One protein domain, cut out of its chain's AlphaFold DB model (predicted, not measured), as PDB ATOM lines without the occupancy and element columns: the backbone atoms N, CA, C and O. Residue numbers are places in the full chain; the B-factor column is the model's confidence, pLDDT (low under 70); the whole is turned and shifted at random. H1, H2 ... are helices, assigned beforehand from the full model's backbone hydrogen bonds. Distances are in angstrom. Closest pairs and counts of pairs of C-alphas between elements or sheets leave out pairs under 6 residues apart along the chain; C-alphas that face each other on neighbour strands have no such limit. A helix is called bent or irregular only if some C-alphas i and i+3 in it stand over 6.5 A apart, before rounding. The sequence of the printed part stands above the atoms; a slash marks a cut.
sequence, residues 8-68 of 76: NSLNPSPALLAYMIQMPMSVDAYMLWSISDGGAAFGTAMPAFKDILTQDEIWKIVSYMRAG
ATOM      1  N   ASN A   8     159.885 169.891 221.643       85.12
ATOM      2  CA  ASN A   8     159.148 169.205 220.578       85.12
ATOM      3  C   ASN A   8     159.537 169.655 219.160       85.12
ATOM      4  O   ASN A   8     159.239 168.944 218.203       85.12
ATOM      5  N   SER A   9     160.171 170.822 219.002       88.88
ATOM      6  CA  SER A   9     160.589 171.338 217.691       88.88
ATOM      7  C   SER A   9     162.047 171.023 217.347       88.88
ATOM      8  O   SER A   9     162.479 171.290 216.224       88.88
ATOM      9  N   LEU A  10     162.809 170.444 218.280       89.69
ATOM     10  CA  LEU A  10     164.217 170.110 218.077       89.69
ATOM     11  C   LEU A  10     164.382 168.687 217.536       89.69
ATOM     12  O   LEU A  10     163.767 167.741 218.028       89.69
ATOM     13  N   ASN A  11     165.267 168.533 216.548       89.81
ATOM     14  CA  ASN A  11     165.687 167.239 216.021       89.81
ATOM     15  C   ASN A  11     167.227 167.122 216.070       89.81
ATOM     16  O   ASN A  11     167.900 167.912 215.405       89.81
ATOM     17  N   PRO A  12     167.798 166.161 216.820       89.81
ATOM     18  CA  PRO A  12     167.103 165.227 217.712       89.81
ATOM     19  C   PRO A  12     166.462 165.936 218.919       89.81
ATOM     20  O   PRO A  12     166.876 167.034 219.298       89.81
ATOM     21  N   SER A  13     165.468 165.292 219.538       91.44
ATOM     22  CA  SER A  13     164.863 165.772 220.785       91.44
ATOM     23  C   SER A  13     165.900 165.824 221.916       91.44
ATOM     24  O   SER A  13     166.783 164.957 221.962       91.44
ATOM     25  N   PRO A  14     165.786 166.759 222.876       92.62
ATOM     26  CA  PRO A  14     166.677 166.813 224.031       92.62
ATOM     27  C   PRO A  14     166.728 165.497 224.815       92.62
ATOM     28  O   PRO A  14     165.724 164.800 224.977       92.62
ATOM     29  N   ALA A  15     167.903 165.166 225.351       92.25
ATOM     30  CA  ALA A  15     168.077 163.968 226.162       92.25
ATOM     31  C   ALA A  15     167.328 164.073 227.501       92.25
ATOM     32  O   ALA A  15     167.277 165.125 228.145       92.25
ATOM     33  N   LEU A  16     166.818 162.942 227.991       92.44
ATOM     34  CA  LEU A  16     166.310 162.839 229.355       92.44
ATOM     35  C   LEU A  16     167.486 162.838 230.338       92.44
ATOM     36  O   LEU A  16     168.082 161.794 230.591       92.44
ATOM     37  N   LEU A  17     167.809 164.000 230.914       92.31
ATOM     38  CA  LEU A  17     168.991 164.175 231.772       92.31
ATOM     39  C   LEU A  17     169.066 163.181 232.943       92.31
ATOM     40  O   LEU A  17     170.145 162.684 233.251       92.31
ATOM     41  N   ALA A  18     167.923 162.843 233.554       91.25
ATOM     42  CA  ALA A  18     167.844 161.867 234.646       91.25
ATOM     43  C   ALA A  18     168.290 160.456 234.231       91.25
ATOM     44  O   ALA A  18     168.856 159.730 235.040       91.25
ATOM     45  N   TYR A  19     168.066 160.083 232.970       91.56
ATOM     46  CA  TYR A  19     168.539 158.822 232.407       91.56
ATOM     47  C   TYR A  19     169.976 158.951 231.890       91.56
ATOM     48  O   TYR A  19     170.826 158.110 232.171       91.56
ATOM     49  N   MET A  20     170.278 160.048 231.189       92.31
ATOM     50  CA  MET A  20     171.600 160.320 230.627       92.31
ATOM     51  C   MET A  20     172.693 160.287 231.699       92.31
ATOM     52  O   MET A  20     173.731 159.670 231.478       92.31
ATOM     53  N   ILE A  21     172.468 160.895 232.869       92.25
ATOM     54  CA  ILE A  21     173.474 160.975 233.942       92.25
ATOM     55  C   ILE A  21     173.863 159.604 234.521       92.25
ATOM     56  O   ILE A  21     174.917 159.484 235.143       92.25
ATOM     57  N   GLN A  22     173.041 158.573 234.294       91.56
ATOM     58  CA  GLN A  22     173.286 157.198 234.732       91.56
ATOM     59  C   GLN A  22     174.088 156.375 233.709       91.56
ATOM     60  O   GLN A  22     174.538 155.275 234.029       91.56
ATOM     61  N   MET A  23     174.273 156.868 232.480       94.62
ATOM     62  CA  MET A  23     175.008 156.138 231.446       94.62
ATOM     63  C   MET A  23     176.522 156.119 231.724       94.62
ATOM     64  O   MET A  23     177.074 157.144 232.120       94.62
ATOM     65  N   PRO A  24     177.243 155.023 231.414       94.31
ATOM     66  CA  PRO A  24     178.692 154.941 231.638       94.31
ATOM     67  C   PRO A  24     179.514 156.012 230.906       94.31
ATOM     68  O   PRO A  24     180.536 156.467 231.408       94.31
ATOM     69  N   MET A  25     179.061 156.432 229.721       91.81
ATOM     70  CA  MET A  25     179.708 157.475 228.909       91.81
ATOM     71  C   MET A  25     179.567 158.884 229.497       91.81
ATOM     72  O   MET A  25     180.343 159.779 229.168       91.81
ATOM     73  N   SER A  26     178.599 159.080 230.387       93.44
ATOM     74  CA  SER A  26     178.278 160.360 231.002       93.44
ATOM     75  C   SER A  26     179.218 160.666 232.159       93.44
ATOM     76  O   SER A  26     178.755 160.856 233.278       93.44
ATOM     77  N   VAL A  27     180.530 160.679 231.924       96.44
ATOM     78  CA  VAL A  27     181.553 161.100 232.900       96.44
ATOM     79  C   VAL A  27     181.571 162.626 233.051       96.44
ATOM     80  O   VAL A  27     181.099 163.341 232.169       96.44
ATOM     81  N   ASP A  28     182.115 163.152 234.154       96.75
ATOM     82  CA  ASP A  28     182.063 164.598 234.449       96.75
ATOM     83  C   ASP A  28     182.694 165.440 233.339       96.75
ATOM     84  O   ASP A  28     182.097 166.413 232.889       96.75
ATOM     85  N   ALA A  29     183.850 165.015 232.821       96.44
ATOM     86  CA  ALA A  29     184.519 165.689 231.711       96.44
ATOM     87  C   ALA A  29     183.636 165.781 230.456       96.44
ATOM     88  O   ALA A  29     183.605 166.816 229.795       96.44
ATOM     89  N   TYR A  30     182.880 164.721 230.155       95.62
ATOM     90  CA  TYR A  30     181.954 164.709 229.026       95.62
ATOM     91  C   TYR A  30     180.787 165.677 229.252       95.62
ATOM     92  O   TYR A  30     180.410 166.403 228.335       95.62
ATOM     93  N   MET A  31     180.243 165.733 230.470       96.69
ATOM     94  CA  MET A  31     179.146 166.644 230.814       96.69
ATOM     95  C   MET A  31     179.573 168.111 230.775       96.69
ATOM     96  O   MET A  31     178.867 168.937 230.201       96.69
ATOM     97  N   LEU A  32     180.751 168.427 231.318       97.38
ATOM     98  CA  LEU A  32     181.327 169.771 231.253       97.38
ATOM     99  C   LEU A  32     181.509 170.232 229.814       97.38
ATOM    100  O   LEU A  32     181.075 171.324 229.464       97.38
ATOM    101  N   TRP A  33     182.122 169.385 228.983       97.00
ATOM    102  CA  TRP A  33     182.324 169.687 227.572       97.00
ATOM    103  C   TRP A  33     180.990 169.850 226.839       97.00
ATOM    104  O   TRP A  33     180.805 170.835 226.133       97.00
ATOM    105  N   SER A  34     180.039 168.938 227.061       96.12
ATOM    106  CA  SER A  34     178.734 168.983 226.391       96.12
ATOM    107  C   SER A  34     177.973 170.269 226.720       96.12
ATOM    108  O   SER A  34     177.388 170.872 225.829       96.12
ATOM    109  N   ILE A  35     177.985 170.720 227.981       97.25
ATOM    110  CA  ILE A  35     177.332 171.978 228.381       97.25
ATOM    111  C   ILE A  35     178.113 173.192 227.851       97.25
ATOM    112  O   ILE A  35     177.511 174.144 227.361       97.25
ATOM    113  N   SER A  36     179.446 173.155 227.911       98.25
ATOM    114  CA  SER A  36     180.322 174.222 227.408       98.25
ATOM    115  C   SER A  36     180.124 174.466 225.911       98.25
ATOM    116  O   SER A  36     179.763 175.569 225.500       98.25
ATOM    117  N   ASP A  37     180.342 173.435 225.098       97.69
ATOM    118  CA  ASP A  37     180.452 173.534 223.642       97.69
ATOM    119  C   ASP A  37     179.142 173.229 222.910       97.69
ATOM    120  O   ASP A  37     179.021 173.494 221.711       97.69
ATOM    121  N   GLY A  38     178.145 172.713 223.627       96.75
ATOM    122  CA  GLY A  38     176.862 172.350 223.056       96.75
ATOM    123  C   GLY A  38     176.974 171.215 222.040       96.75
ATOM    124  O   GLY A  38     177.855 170.356 222.082       96.75
ATOM    125  N   GLY A  39     176.035 171.208 221.101       95.12
ATOM    126  CA  GLY A  39     175.837 170.134 220.135       95.12
ATOM    127  C   GLY A  39     176.529 170.316 218.791       95.12
ATOM    128  O   GLY A  39     176.330 169.488 217.900       95.12
ATOM    129  N   ALA A  40     177.318 171.379 218.617       94.25
ATOM    130  CA  ALA A  40     177.869 171.765 217.319       94.25
ATOM    131  C   ALA A  40     178.712 170.650 216.675       94.25
ATOM    132  O   ALA A  40     178.572 170.382 215.483       94.25
ATOM    133  N   ALA A  41     179.514 169.937 217.474       92.25
ATOM    134  CA  ALA A  41     180.329 168.806 217.014       92.25
ATOM    135  C   ALA A  41     179.500 167.634 216.448       92.25
ATOM    136  O   ALA A  41     180.014 166.831 215.675       92.25
ATOM    137  N   PHE A  42     178.221 167.553 216.820       91.31
ATOM    138  CA  PHE A  42     177.278 166.523 216.383       91.31
ATOM    139  C   PHE A  42     176.166 167.074 215.479       91.31
ATOM    140  O   PHE A  42     175.238 166.341 215.144       91.31
ATOM    141  N   GLY A  43     176.228 168.355 215.099       94.50
ATOM    142  CA  GLY A  43     175.202 169.004 214.281       94.50
ATOM    143  C   GLY A  43     173.821 169.078 214.942       94.50
ATOM    144  O   GLY A  43     172.819 169.084 214.230       94.50
ATOM    145  N   THR A  44     173.741 169.102 216.279       94.25
ATOM    146  CA  THR A  44     172.458 169.239 216.987       94.25
ATOM    147  C   THR A  44     172.163 170.693 217.343       94.25
ATOM    148  O   THR A  44     173.041 171.553 217.333       94.25
ATOM    149  N   ALA A  45     170.909 170.964 217.701       95.00
ATOM    150  CA  ALA A  45     170.457 172.288 218.117       95.00
ATOM    151  C   ALA A  45     170.823 172.652 219.571       95.00
ATOM    152  O   ALA A  45     170.377 173.685 220.065       95.00
ATOM    153  N   MET A  46     171.592 171.817 220.282       95.31
ATOM    154  CA  MET A  46     172.003 172.125 221.653       95.31
ATOM    155  C   MET A  46     172.961 173.331 221.650       95.31
ATOM    156  O   MET A  46     174.035 173.237 221.049       95.31
ATOM    157  N   PRO A  47     172.616 174.448 222.312       95.19
ATOM    158  CA  PRO A  47     173.456 175.638 222.319       95.19
ATOM    159  C   PRO A  47     174.713 175.430 223.168       95.19
ATOM    160  O   PRO A  47     174.714 174.654 224.124       95.19
ATOM    161  N   ALA A  48     175.772 176.156 222.822       97.69
ATOM    162  CA  ALA A  48     176.956 176.286 223.659       97.69
ATOM    163  C   ALA A  48     176.671 177.275 224.797       97.69
ATOM    164  O   ALA A  48     176.161 178.369 224.547       97.69
ATOM    165  N   PHE A  49     177.006 176.914 226.038       98.12
ATOM    166  CA  PHE A  49     176.832 177.805 227.192       98.12
ATOM    167  C   PHE A  49     178.123 178.497 227.634       98.12
ATOM    168  O   PHE A  49     178.062 179.397 228.469       98.12
ATOM    169  N   LYS A  50     179.284 178.137 227.072       96.88
ATOM    170  CA  LYS A  50     180.585 178.723 227.448       96.88
ATOM    171  C   LYS A  50     180.694 180.239 227.259       96.88
ATOM    172  O   LYS A  50     181.519 180.868 227.909       96.88
ATOM    173  N   ASP A  51     179.868 180.822 226.392       96.12
ATOM    174  CA  ASP A  51     179.868 182.267 226.133       96.12
ATOM    175  C   ASP A  51     179.045 183.060 227.167       96.12
ATOM    176  O   ASP A  51     179.116 184.287 227.206       96.12
ATOM    177  N   ILE A  52     178.260 182.368 228.004       97.62
ATOM    178  CA  ILE A  52     177.370 182.981 229.004       97.62
ATOM    179  C   ILE A  52     177.554 182.436 230.426       97.62
ATOM    180  O   ILE A  52     177.114 183.087 231.369       97.62
ATOM    181  N   LEU A  53     178.199 181.279 230.595       98.06
ATOM    182  CA  LEU A  53     178.520 180.677 231.889       98.06
ATOM    183  C   LEU A  53     180.031 180.543 232.063       98.06
ATOM    184  O   LEU A  53     180.752 180.113 231.162       98.06
ATOM    185  N   THR A  54     180.497 180.828 233.272       98.19
ATOM    186  CA  THR A  54     181.853 180.488 233.710       98.19
ATOM    187  C   THR A  54     182.006 178.978 233.904       98.19
ATOM    188  O   THR A  54     181.037 178.248 234.131       98.19
ATOM    189  N   GLN A  55     183.247 178.485 233.888       96.62
ATOM    190  CA  GLN A  55     183.524 177.067 234.126       96.62
ATOM    191  C   GLN A  55     183.014 176.588 235.499       96.62
ATOM    192  O   GLN A  55     182.489 175.480 235.601       96.62
ATOM    193  N   ASP A  56     183.118 177.420 236.541       98.31
ATOM    194  CA  ASP A  56     182.588 177.113 237.875       98.31
ATOM    195  C   ASP A  56     181.058 176.985 237.891       98.31
ATOM    196  O   ASP A  56     180.506 176.147 238.606       98.31
ATOM    197  N   GLU A  57     180.344 177.789 237.103       98.62
ATOM    198  CA  GLU A  57     178.886 177.681 236.975       98.62
ATOM    199  C   GLU A  57     178.476 176.403 236.247       98.62
ATOM    200  O   GLU A  57     177.554 175.715 236.693       98.62
ATOM    201  N   ILE A  58     179.200 176.027 235.191       98.19
ATOM    202  CA  ILE A  58     178.983 174.748 234.505       98.19
ATOM    203  C   ILE A  58     179.247 173.580 235.466       98.19
ATOM    204  O   ILE A  58     178.446 172.645 235.535       98.19
ATOM    205  N   TRP A  59     180.308 173.650 236.277       97.94
ATOM    206  CA  TRP A  59     180.572 172.650 237.316       97.94
ATOM    207  C   TRP A  59     179.424 172.524 238.317       97.94
ATOM    208  O   TRP A  59     179.015 171.403 238.613       97.94
ATOM    209  N   LYS A  60     178.851 173.639 238.789       98.38
ATOM    210  CA  LYS A  60     177.683 173.611 239.689       98.38
ATOM    211  C   LYS A  60     176.486 172.896 239.058       98.38
ATOM    212  O   LYS A  60     175.813 172.131 239.749       98.38
ATOM    213  N   ILE A  61     176.241 173.100 237.762       96.94
ATOM    214  CA  ILE A  61     175.176 172.399 237.025       96.94
ATOM    215  C   ILE A  61     175.453 170.892 236.995       96.94
ATOM    216  O   ILE A  61     174.574 170.102 237.340       96.94
ATOM    217  N   VAL A  62     176.678 170.482 236.647       96.62
ATOM    218  CA  VAL A  62     177.063 169.061 236.639       96.62
ATOM    219  C   VAL A  62     176.927 168.453 238.034       96.62
ATOM    220  O   VAL A  62     176.342 167.378 238.179       96.62
ATOM    221  N   SER A  63     177.384 169.148 239.078       96.69
ATOM    222  CA  SER A  63     177.232 168.701 240.466       96.69
ATOM    223  C   SER A  63     175.765 168.534 240.862       96.69
ATOM    224  O   SER A  63     175.426 167.542 241.503       96.69
ATOM    225  N   TYR A  64     174.883 169.445 240.443       95.75
ATOM    226  CA  TYR A  64     173.442 169.306 240.663       95.75
ATOM    227  C   TYR A  64     172.873 168.067 239.956       95.75
ATOM    228  O   TYR A  64     172.176 167.268 240.579       95.75
ATOM    229  N   MET A  65     173.228 167.844 238.685       94.19
ATOM    230  CA  MET A  65     172.803 166.649 237.944       94.19
ATOM    231  C   MET A  65     173.277 165.356 238.626       94.19
ATOM    232  O   MET A  65     172.532 164.377 238.674       94.19
ATOM    233  N   ARG A  66     174.497 165.357 239.179       94.19
ATOM    234  CA  ARG A  66     175.089 164.224 239.909       94.19
ATOM    235  C   ARG A  66     174.457 163.965 241.266       94.19
ATOM    236  O   ARG A  66     174.294 162.806 241.630       94.19
ATOM    237  N   ALA A  67     174.094 165.021 241.991       93.69
ATOM    238  CA  ALA A  67     173.352 164.902 243.243       93.69
ATOM    239  C   ALA A  67     171.971 164.252 243.031       93.69
ATOM    240  O   ALA A  67     171.392 163.707 243.970       93.69
ATOM    241  N   GLY A  68     171.482 164.263 241.788       89.25
ATOM    242  CA  GLY A  68     170.200 163.711 241.398       89.25
ATOM    243  C   GLY A  68     169.109 164.774 241.424       89.25
ATOM    244  O   GLY A  68     169.148 165.741 242.184       89.25
TER     245      GLY A  68
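This is residues 8 to 68 of the 76 residues of the protein "Cytochrome c domain-containing protein" of Gammaproteobacteria bacterium (UniProt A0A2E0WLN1). Two helices, H2 and H3, pack on each other at a steep slant, and a much shorter helix, H1, sits near the last residues of H3. The rest is mostly loop: residues 8 to 16 lead in to H1, and residues 38 to 54 swing out beyond the end of H2 and fold back to the start of H3. The printed part has 61 residues with three named helices, in the order H1, H2, H3, and no named strand. Its class is all helix, though under half of the printed residues, 27 of 61, are in named elements. It is compact, with a radius of gyration of the C-alphas of 11.6 A, and rounded, with spans of 29 by 27 by 19 A.

From Asn 8 the printed part runs to H1, residues 17 to 20. After a short link of 7 residues comes H2, residues 28 to 37, which is apart from H1. A long link of 17 residues then leads to H3, residues 55 to 67. H2 and H3 touch, with 8 pairs of C-alphas within 8 A; their closest C-alphas are those of Leu 32 and Ile 58, 6.4 A apart. The two stand at a steep tilt of 50 degrees and run opposite ways, with their centres 10.0 A apart. H1 and H3 are close but not clearly touching: their closest C-alphas, those of Ala 18 and Met 65, are 7.6 A apart. In H2 and H3 every O i to N i+4 pair is within hydrogen-bond range. H1, with 4 residues, is too short for such a pair, and its one O i to N i+3 pair is within range.

H1 begins at C-alpha 17, at (168.991, 164.175, 231.772), and measures 4.8 A from first to last C-alpha. H2, from Asp 28 to Asp 37, measures 14.1 A and begins with C-alpha 28 at (182.063, 164.598, 234.449). H3, from Gln 55 to Ala 67, is the longest helix at 18.3 A, and its C-alpha 67 is at (173.352, 164.902, 243.243). No helix is bent or irregular.

The two C-alphas farthest apart are those of Ser 9 and Asp 56, at 30.4 A, and the first and last printed C-alphas, those of Asn 8 and Gly 68, are 24.2 A apart. The printed part has no cut. The long link is that from H2 to H3, residues 38 to 54, whose C-alphas lie 7 to 15 A from the mean of all C-alphas. The mean pLDDT of the printed part of this model is 94.7, and no printed residue is under 70.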